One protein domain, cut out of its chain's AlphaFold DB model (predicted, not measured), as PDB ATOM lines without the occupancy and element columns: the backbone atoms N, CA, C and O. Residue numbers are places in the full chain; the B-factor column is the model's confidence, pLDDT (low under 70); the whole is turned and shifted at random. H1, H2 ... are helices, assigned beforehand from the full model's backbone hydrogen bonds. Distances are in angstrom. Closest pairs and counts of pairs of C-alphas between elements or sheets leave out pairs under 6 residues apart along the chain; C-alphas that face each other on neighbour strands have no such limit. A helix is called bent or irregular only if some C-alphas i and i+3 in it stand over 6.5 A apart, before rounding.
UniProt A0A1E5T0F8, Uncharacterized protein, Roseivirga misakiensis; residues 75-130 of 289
ATOM      1  N   ILE A  75      26.382 -13.408 -41.040       46.31
ATOM      2  CA  ILE A  75      26.405 -12.299 -42.016       46.31
ATOM      3  C   ILE A  75      27.116 -11.055 -41.460       46.31
ATOM      4  O   ILE A  75      27.815 -10.374 -42.202       46.31
ATOM      5  N   ILE A  76      27.007 -10.780 -40.155       44.72
ATOM      6  CA  ILE A  76      27.505  -9.528 -39.552       44.72
ATOM      7  C   ILE A  76      29.011  -9.587 -39.254       44.72
ATOM      8  O   ILE A  76      29.717  -8.614 -39.501       44.72
ATOM      9  N   SER A  77      29.551 -10.730 -38.807       42.78
ATOM     10  CA  SER A  77      31.010 -10.876 -38.621       42.78
ATOM     11  C   SER A  77      31.788 -10.918 -39.938       42.78
ATOM     12  O   SER A  77      33.017 -10.891 -39.929       42.78
ATOM     13  N   ILE A  78      31.093 -11.005 -41.071       45.94
ATOM     14  CA  ILE A  78      31.688 -11.199 -42.381       45.94
ATOM     15  C   ILE A  78      31.338 -10.005 -43.260       45.94
ATOM     16  O   ILE A  78      30.648 -10.151 -44.256       45.94
ATOM     17  N   GLY A  79      31.841  -8.810 -42.942       44.59
ATOM     18  CA  GLY A  79      31.967  -7.772 -43.969       44.59
ATOM     19  C   GLY A  79      32.727  -8.373 -45.160       44.59
ATOM     20  O   GLY A  79      33.929  -8.616 -45.078       44.59
ATOM     21  N   LEU A  80      32.012  -8.702 -46.237       51.09
ATOM     22  CA  LEU A  80      32.410  -9.702 -47.240       51.09
ATOM     23  C   LEU A  80      33.704  -9.428 -48.041       51.09
ATOM     24  O   LEU A  80      34.319 -10.411 -48.465       51.09
ATOM     25  N   PRO A  81      34.233  -8.188 -48.174       46.34
ATOM     26  CA  PRO A  81      35.592  -7.985 -48.688       46.34
ATOM     27  C   PRO A  81      36.680  -8.645 -47.823       46.34
ATOM     28  O   PRO A  81      37.801  -8.844 -48.285       46.34
ATOM     29  N   PHE A  82      36.358  -9.005 -46.577       44.50
ATOM     30  CA  PHE A  82      37.288  -9.575 -45.611       44.50
ATOM     31  C   PHE A  82      37.114 -11.081 -45.388       44.50
ATOM     32  O   PHE A  82      37.838 -11.618 -44.552       44.50
ATOM     33  N   ILE A  83      36.258 -11.798 -46.144       50.06
ATOM     34  CA  ILE A  83      36.206 -13.277 -46.066       50.06
ATOM     35  C   ILE A  83      37.620 -13.854 -46.198       50.06
ATOM     36  O   ILE A  83      38.028 -14.659 -45.369       50.06
ATOM     37  N   GLY A  84      38.391 -13.415 -47.198       47.59
ATOM     38  CA  GLY A  84      39.758 -13.900 -47.401       47.59
ATOM     39  C   GLY A  84      40.674 -13.628 -46.201       47.59
ATOM     40  O   GLY A  84      41.420 -14.511 -45.785       47.59
ATOM     41  N   PHE A  85      40.572 -12.440 -45.594       48.22
ATOM     42  CA  PHE A  85      41.367 -12.049 -44.425       48.22
ATOM     43  C   PHE A  85      41.000 -12.860 -43.173       48.22
ATOM     44  O   PHE A  85      41.884 -13.386 -42.492       48.22
ATOM     45  N   TYR A  86      39.703 -13.012 -42.901       51.28
ATOM     46  CA  TYR A  86      39.188 -13.721 -41.735       51.28
ATOM     47  C   TYR A  86      39.323 -15.242 -41.849       51.28
ATOM     48  O   TYR A  86      39.663 -15.893 -40.861       51.28
ATOM     49  N   ILE A  87      39.116 -15.825 -43.035       54.12
ATOM     50  CA  ILE A  87      39.389 -17.249 -43.278       54.12
ATOM     51  C   ILE A  87      40.870 -17.545 -43.053       54.12
ATOM     52  O   ILE A  87      41.192 -18.581 -42.478       54.12
ATOM     53  N   HIS A  88      41.771 -16.645 -43.453       50.75
ATOM     54  CA  HIS A  88      43.202 -16.878 -43.287       50.75
ATOM     55  C   HIS A  88      43.661 -16.823 -41.820       50.75
ATOM     56  O   HIS A  88      44.558 -17.573 -41.449       50.75
ATOM     57  N   HIS A  89      43.042 -15.982 -40.983       51.91
ATOM     58  CA  HIS A  89      43.557 -15.712 -39.634       51.91
ATOM     59  C   HIS A  89      42.696 -16.238 -38.475       51.91
ATOM     60  O   HIS A  89      43.251 -16.511 -37.414       51.91
ATOM     61  N   PHE A  90      41.374 -16.393 -38.629       49.44
ATOM     62  CA  PHE A  90      40.486 -16.570 -37.465       49.44
ATOM     63  C   PHE A  90      39.325 -17.562 -37.640       49.44
ATOM     64  O   PHE A  90      38.832 -18.086 -36.644       49.44
ATOM     65  N   ILE A  91      38.862 -17.843 -38.865       55.44
ATOM     66  CA  ILE A  91      37.527 -18.444 -39.071       55.44
ATOM     67  C   ILE A  91      37.527 -19.951 -39.387       55.44
ATOM     68  O   ILE A  91      36.487 -20.595 -39.262       55.44
ATOM     69  N   THR A  92      38.659 -20.582 -39.709       54.47
ATOM     70  CA  THR A  92      38.645 -21.990 -40.171       54.47
ATOM     71  C   THR A  92      38.119 -23.002 -39.152       54.47
ATOM     72  O   THR A  92      37.664 -24.070 -39.557       54.47
ATOM     73  N   GLN A  93      38.140 -22.703 -37.852       57.34
ATOM     74  CA  GLN A  93      37.805 -23.706 -36.836       57.34
ATOM     75  C   GLN A  93      36.303 -23.873 -36.574       57.34
ATOM     76  O   GLN A  93      35.902 -24.944 -36.129       57.34
ATOM     77  N   ASN A  94      35.460 -22.885 -36.895       72.88
ATOM     78  CA  ASN A  94      34.037 -22.907 -36.537       72.88
ATOM     79  C   ASN A  94      33.150 -22.395 -37.678       72.88
ATOM     80  O   ASN A  94      32.378 -21.465 -37.477       72.88
ATOM     81  N   LEU A  95      33.254 -22.971 -38.877       81.75
ATOM     82  CA  LEU A  95      32.273 -22.735 -39.941       81.75
ATOM     83  C   LEU A  95      31.203 -23.837 -39.979       81.75
ATOM     84  O   LEU A  95      31.504 -24.993 -39.654       81.75
ATOM     85  N   PRO A  96      29.959 -23.522 -40.393       85.00
ATOM     86  CA  PRO A  96      28.974 -24.546 -40.713       85.00
ATOM     87  C   PRO A  96      29.530 -25.494 -41.782       85.00
ATOM     88  O   PRO A  96      30.050 -25.053 -42.805       85.00
ATOM     89  N   LYS A  97      29.395 -26.802 -41.556       88.50
ATOM     90  CA  LYS A  97      29.781 -27.824 -42.534       88.50
ATOM     91  C   LYS A  97      28.653 -27.992 -43.555       88.50
ATOM     92  O   LYS A  97      27.752 -28.797 -43.334       88.50
ATOM     93  N   ASP A  98      28.687 -27.218 -44.637       91.88
ATOM     94  CA  ASP A  98      27.758 -27.340 -45.768       91.88
ATOM     95  C   ASP A  98      28.516 -27.088 -47.094       91.88
ATOM     96  O   ASP A  98      29.280 -26.124 -47.162       91.88
ATOM     97  N   PRO A  99      28.311 -27.899 -48.153       93.62
ATOM     98  CA  PRO A  99      29.006 -27.730 -49.438       93.62
ATOM     99  C   PRO A  99      28.828 -26.348 -50.071       93.62
ATOM    100  O   PRO A  99      29.675 -25.885 -50.836       93.62
ATOM    101  N   MET A 100      27.717 -25.673 -49.774       91.88
ATOM    102  CA  MET A 100      27.501 -24.312 -50.229       91.88
ATOM    103  C   MET A 100      28.466 -23.334 -49.545       91.88
ATOM    104  O   MET A 100      28.968 -22.436 -50.214       91.88
ATOM    105  N   ILE A 101      28.774 -23.520 -48.257       89.44
ATOM    106  CA  ILE A 101      29.797 -22.724 -47.565       89.44
ATOM    107  C   ILE A 101      31.157 -22.940 -48.228       89.44
ATOM    108  O   ILE A 101      31.819 -21.962 -48.559       89.44
ATOM    109  N   ASP A 102      31.531 -24.189 -48.520       90.19
ATOM    110  CA  ASP A 102      32.789 -24.499 -49.218       90.19
ATOM    111  C   ASP A 102      32.869 -23.799 -50.588       90.19
ATOM    112  O   ASP A 102      33.881 -23.186 -50.929       90.19
ATOM    113  N   SER A 103      31.769 -23.803 -51.348       92.62
ATOM    114  CA  SER A 103      31.665 -23.091 -52.628       92.62
ATOM    115  C   SER A 103      31.854 -21.576 -52.477       92.62
ATOM    116  O   SER A 103      32.591 -20.960 -53.248       92.62
ATOM    117  N   LEU A 104      31.247 -20.962 -51.456       88.38
ATOM    118  CA  LEU A 104      31.399 -19.529 -51.182       88.38
ATOM    119  C   LEU A 104      32.830 -19.165 -50.767       88.38
ATOM    120  O   LEU A 104      33.330 -18.108 -51.156       88.38
ATOM    121  N   ILE A 105      33.506 -20.045 -50.025       85.56
ATOM    122  CA  ILE A 105      34.921 -19.888 -49.670       85.56
ATOM    123  C   ILE A 105      35.784 -19.858 -50.938       85.56
ATOM    124  O   ILE A 105      36.606 -18.954 -51.098       85.56
ATOM    125  N   GLU A 106      35.584 -20.801 -51.861       90.56
ATOM    126  CA  GLU A 106      36.330 -20.846 -53.126       90.56
ATOM    127  C   GLU A 106      36.008 -19.655 -54.046       90.56
ATOM    128  O   GLU A 106      36.914 -19.057 -54.640       90.56
ATOM    129  N   LYS A 107      34.740 -19.226 -54.109       90.69
ATOM    130  CA  LYS A 107      34.352 -17.989 -54.807       90.69
ATOM    131  C   LYS A 107      35.041 -16.759 -54.220       90.69
ATOM    132  O   LYS A 107      35.511 -15.908 -54.970       90.69
ATOM    133  N   SER A 108      35.142 -16.660 -52.895       84.19
ATOM    134  CA  SER A 108      35.829 -15.539 -52.251       84.19
ATOM    135  C   SER A 108      37.328 -15.535 -52.563       84.19
ATOM    136  O   SER A 108      37.859 -14.501 -52.965       84.19
ATOM    137  N   LYS A 109      37.999 -16.694 -52.477       84.56
ATOM    138  CA  LYS A 109      39.430 -16.832 -52.815       84.56
ATOM    139  C   LYS A 109      39.744 -16.448 -54.262       84.56
ATOM    140  O   LYS A 109      40.815 -15.913 -54.530       84.56
ATOM    141  N   SER A 110      38.823 -16.721 -55.185       90.94
ATOM    142  CA  SER A 110      38.970 -16.400 -56.612       90.94
ATOM    143  C   SER A 110      38.484 -14.997 -56.996       90.94
ATOM    144  O   SER A 110      38.609 -14.613 -58.156       90.94
ATOM    145  N   GLY A 111      37.932 -14.221 -56.054       87.44
ATOM    146  CA  GLY A 111      37.331 -12.911 -56.333       87.44
ATOM    147  C   GLY A 111      36.015 -12.978 -57.122       87.44
ATOM    148  O   GLY A 111      35.564 -11.960 -57.637       87.44
ATOM    149  N   ALA A 112      35.409 -14.163 -57.229       92.69
ATOM    150  CA  ALA A 112      34.149 -14.404 -57.930       92.69
ATOM    151  C   ALA A 112      32.908 -14.262 -57.030       92.69
ATOM    152  O   ALA A 112      31.786 -14.330 -57.526       92.69
ATOM    153  N   PHE A 113      33.097 -14.100 -55.718       86.31
ATOM    154  CA  PHE A 113      32.014 -13.830 -54.774       86.31
ATOM    155  C   PHE A 113      31.373 -12.467 -55.077       86.31
ATOM    156  O   PHE A 113      32.084 -11.466 -55.197       86.31
ATOM    157  N   GLY A 114      30.043 -12.411 -55.172       87.19
ATOM    158  CA  GLY A 114      29.334 -11.181 -55.529       87.19
ATOM    159  C   GLY A 114      27.918 -11.087 -54.974       87.19
ATOM    160  O   GLY A 114      27.447 -11.954 -54.245       87.19
ATOM    161  N   ASN A 115      27.215 -10.011 -55.342       87.69
ATOM    162  CA  ASN A 115      25.886  -9.717 -54.796       87.69
ATOM    163  C   ASN A 115      24.836 -10.800 -55.109       87.69
ATOM    164  O   ASN A 115      23.861 -10.963 -54.378       87.69
ATOM    165  N   ASP A 116      25.046 -11.567 -56.172       92.56
ATOM    166  CA  ASP A 116      24.132 -12.638 -56.561       92.56
ATOM    167  C   ASP A 116      24.196 -13.844 -55.603       92.56
ATOM    168  O   ASP A 116      23.289 -14.676 -55.602       92.56
ATOM    169  N   ASP A 117      25.225 -13.935 -54.749       87.94
ATOM    170  CA  ASP A 117      25.370 -15.005 -53.756       87.94
ATOM    171  C   ASP A 117      24.531 -14.765 -52.482       87.94
ATOM    172  O   ASP A 117      24.205 -15.723 -51.770       87.94
ATOM    173  N   TYR A 118      24.135 -13.516 -52.191       83.88
ATOM    174  CA  TYR A 118      23.418 -13.175 -50.953       83.88
ATOM    175  C   TYR A 118      22.109 -13.946 -50.768       83.88
ATOM    176  O   TYR A 118      21.939 -14.535 -49.697       83.88
ATOM    177  N   PRO A 119      21.183 -14.006 -51.749       91.25
ATOM    178  CA  PRO A 119      19.911 -14.699 -51.551       91.25
ATOM    179  C   PRO A 119      20.099 -16.164 -51.149       91.25
ATOM    180  O   PRO A 119      19.380 -16.680 -50.292       91.25
ATOM    181  N   SER A 120      21.106 -16.831 -51.720       89.81
ATOM    182  CA  SER A 120      21.426 -18.210 -51.368       89.81
ATOM    183  C   SER A 120      21.996 -18.311 -49.947       89.81
ATOM    184  O   SER A 120      21.663 -19.260 -49.240       89.81
ATOM    185  N   ILE A 121      22.842 -17.366 -49.509       86.69
ATOM    186  CA  ILE A 121      23.393 -17.343 -48.141       86.69
ATOM    187  C   ILE A 121      22.267 -17.202 -47.118       86.69
ATOM    188  O   ILE A 121      22.202 -17.987 -46.173       86.69
ATOM    189  N   TYR A 122      21.357 -16.249 -47.329       85.62
ATOM    190  CA  TYR A 122      20.186 -16.069 -46.467       85.62
ATOM    191  C   TYR A 122      19.338 -17.338 -46.424       85.62
ATOM    192  O   TYR A 122      19.024 -17.829 -45.342       85.62
ATOM    193  N   SER A 123      19.052 -17.926 -47.589       90.19
ATOM    194  CA  SER A 123      18.288 -19.170 -47.669       90.19
ATOM    195  C   SER A 123      18.959 -20.311 -46.900       90.19
ATOM    196  O   SER A 123      18.293 -21.006 -46.131       90.19
ATOM    197  N   LEU A 124      20.276 -20.492 -47.040       89.38
ATOM    198  CA  LEU A 124      21.035 -21.503 -46.304       89.38
ATOM    199  C   LEU A 124      20.974 -21.268 -44.789       89.38
ATOM    200  O   LEU A 124      20.780 -22.212 -44.016       89.38
ATOM    201  N   LEU A 125      21.125 -20.014 -44.361       84.56
ATOM    202  CA  LEU A 125      21.095 -19.655 -42.950       84.56
ATOM    203  C   LEU A 125      19.736 -19.932 -42.325       84.56
ATOM    204  O   LEU A 125      19.673 -20.607 -41.301       84.56
ATOM    205  N   GLU A 126      18.667 -19.450 -42.952       85.94
ATOM    206  CA  GLU A 126      17.303 -19.589 -42.443       85.94
ATOM    207  C   GLU A 126      16.813 -21.037 -42.462       85.94
ATOM    208  O   GLU A 126      16.099 -21.452 -41.551       85.94
ATOM    209  N   SER A 127      17.188 -21.810 -43.486       90.75
ATOM    210  CA  SER A 127      16.655 -23.163 -43.675       90.75
ATOM    211  C   SER A 127      17.472 -24.271 -43.010       90.75
ATOM    212  O   SER A 127      16.898 -25.309 -42.680       90.75
ATOM    213  N   LYS A 128      18.789 -24.097 -42.828       89.69
ATOM    214  CA  LYS A 128      19.670 -25.184 -42.360       89.69
ATOM    215  C   LYS A 128      20.548 -24.847 -41.166       89.69
ATOM    216  O   LYS A 128      20.791 -25.718 -40.336       89.69
ATOM    217  N   ILE A 129      21.098 -23.636 -41.114       87.69
ATOM    218  CA  ILE A 129      22.126 -23.303 -40.116       87.69
ATOM    219  C   ILE A 129      21.481 -22.798 -38.825       87.69
ATOM    220  O   ILE A 129      21.915 -23.156 -37.728       87.69
ATOM    221  N   PHE A 130      20.454 -21.957 -38.937       87.94
ATOM    222  CA  PHE A 130      19.807 -21.354 -37.786       87.94
ATOM    223  C   PHE A 130      18.762 -22.292 -37.180       87.94
ATOM    224  O   PHE A 130      17.719 -22.568 -37.765       87.94
TER     225      PHE A 130
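Overview. This is residues 75 to 130 of the 289 residues of an uncharacterized protein of Roseivirga misakiensis (UniProt A0A1E5T0F8). Three helices make a loose triangle with few contacts: H3, the longest, forms one side, H1 stands across from it, and H2 sits between the two but off to one face, in contact with H1 and near H3. Residues 75 to 79, which lead into H1, lie on the side away from H2. The printed part has 56 residues with three named helices, in the order H1, H2, H3, and no named strand; its class is all helix. It is compact, with a radius of gyration of the C-alphas of 10.8 A, and spans 28 by 25 by 20 A.

Along the chain. H3 holds residues 115 to 129 and measures 20.4 A from C-alpha 115 at (25.886, -9.717, -54.796) to C-alpha 129 at (22.126, -23.303, -40.116). It is irregular, but only just: C-alphas 116 and 119 are 6.9 A apart. H2 holds residues 99 to 109, 15.5 A. H1 holds residues 80 to 91, 13.0 A, beginning with C-alpha 80 at (32.410, -9.702, -47.240). It is irregular, with C-alphas 81 and 84 at 7.3 A.

Arrangement. H3 is close to H2 but not clearly touching; their closest C-alphas, of Asp 117 and Leu 104, are 8.0 A apart. Their lines stand at a shallow tilt of 32 degrees, only just short of steep, and run opposite ways. H2 and H1 touch, H1 with residues 83 to 84 alone; the closest C-alphas, of Lys 109 and Gly 84, are 6.2 A apart. Their lines are about perpendicular, at 74 degrees. H1 and H3 are apart. In H2 every O i to N i+4 pair is within hydrogen-bond range; in H1 5 of 8 are, in H3 9 of 11.

Size, cuts and confidence. The two C-alphas farthest apart, of His 89 and Ser 127, are 28.2 A apart. The printed part has no cut. The link from H2 to H3 is tight and that from H1 to H2 is short. Mean pLDDT of the printed part is 74.9; residues 75 to 93 are under 70.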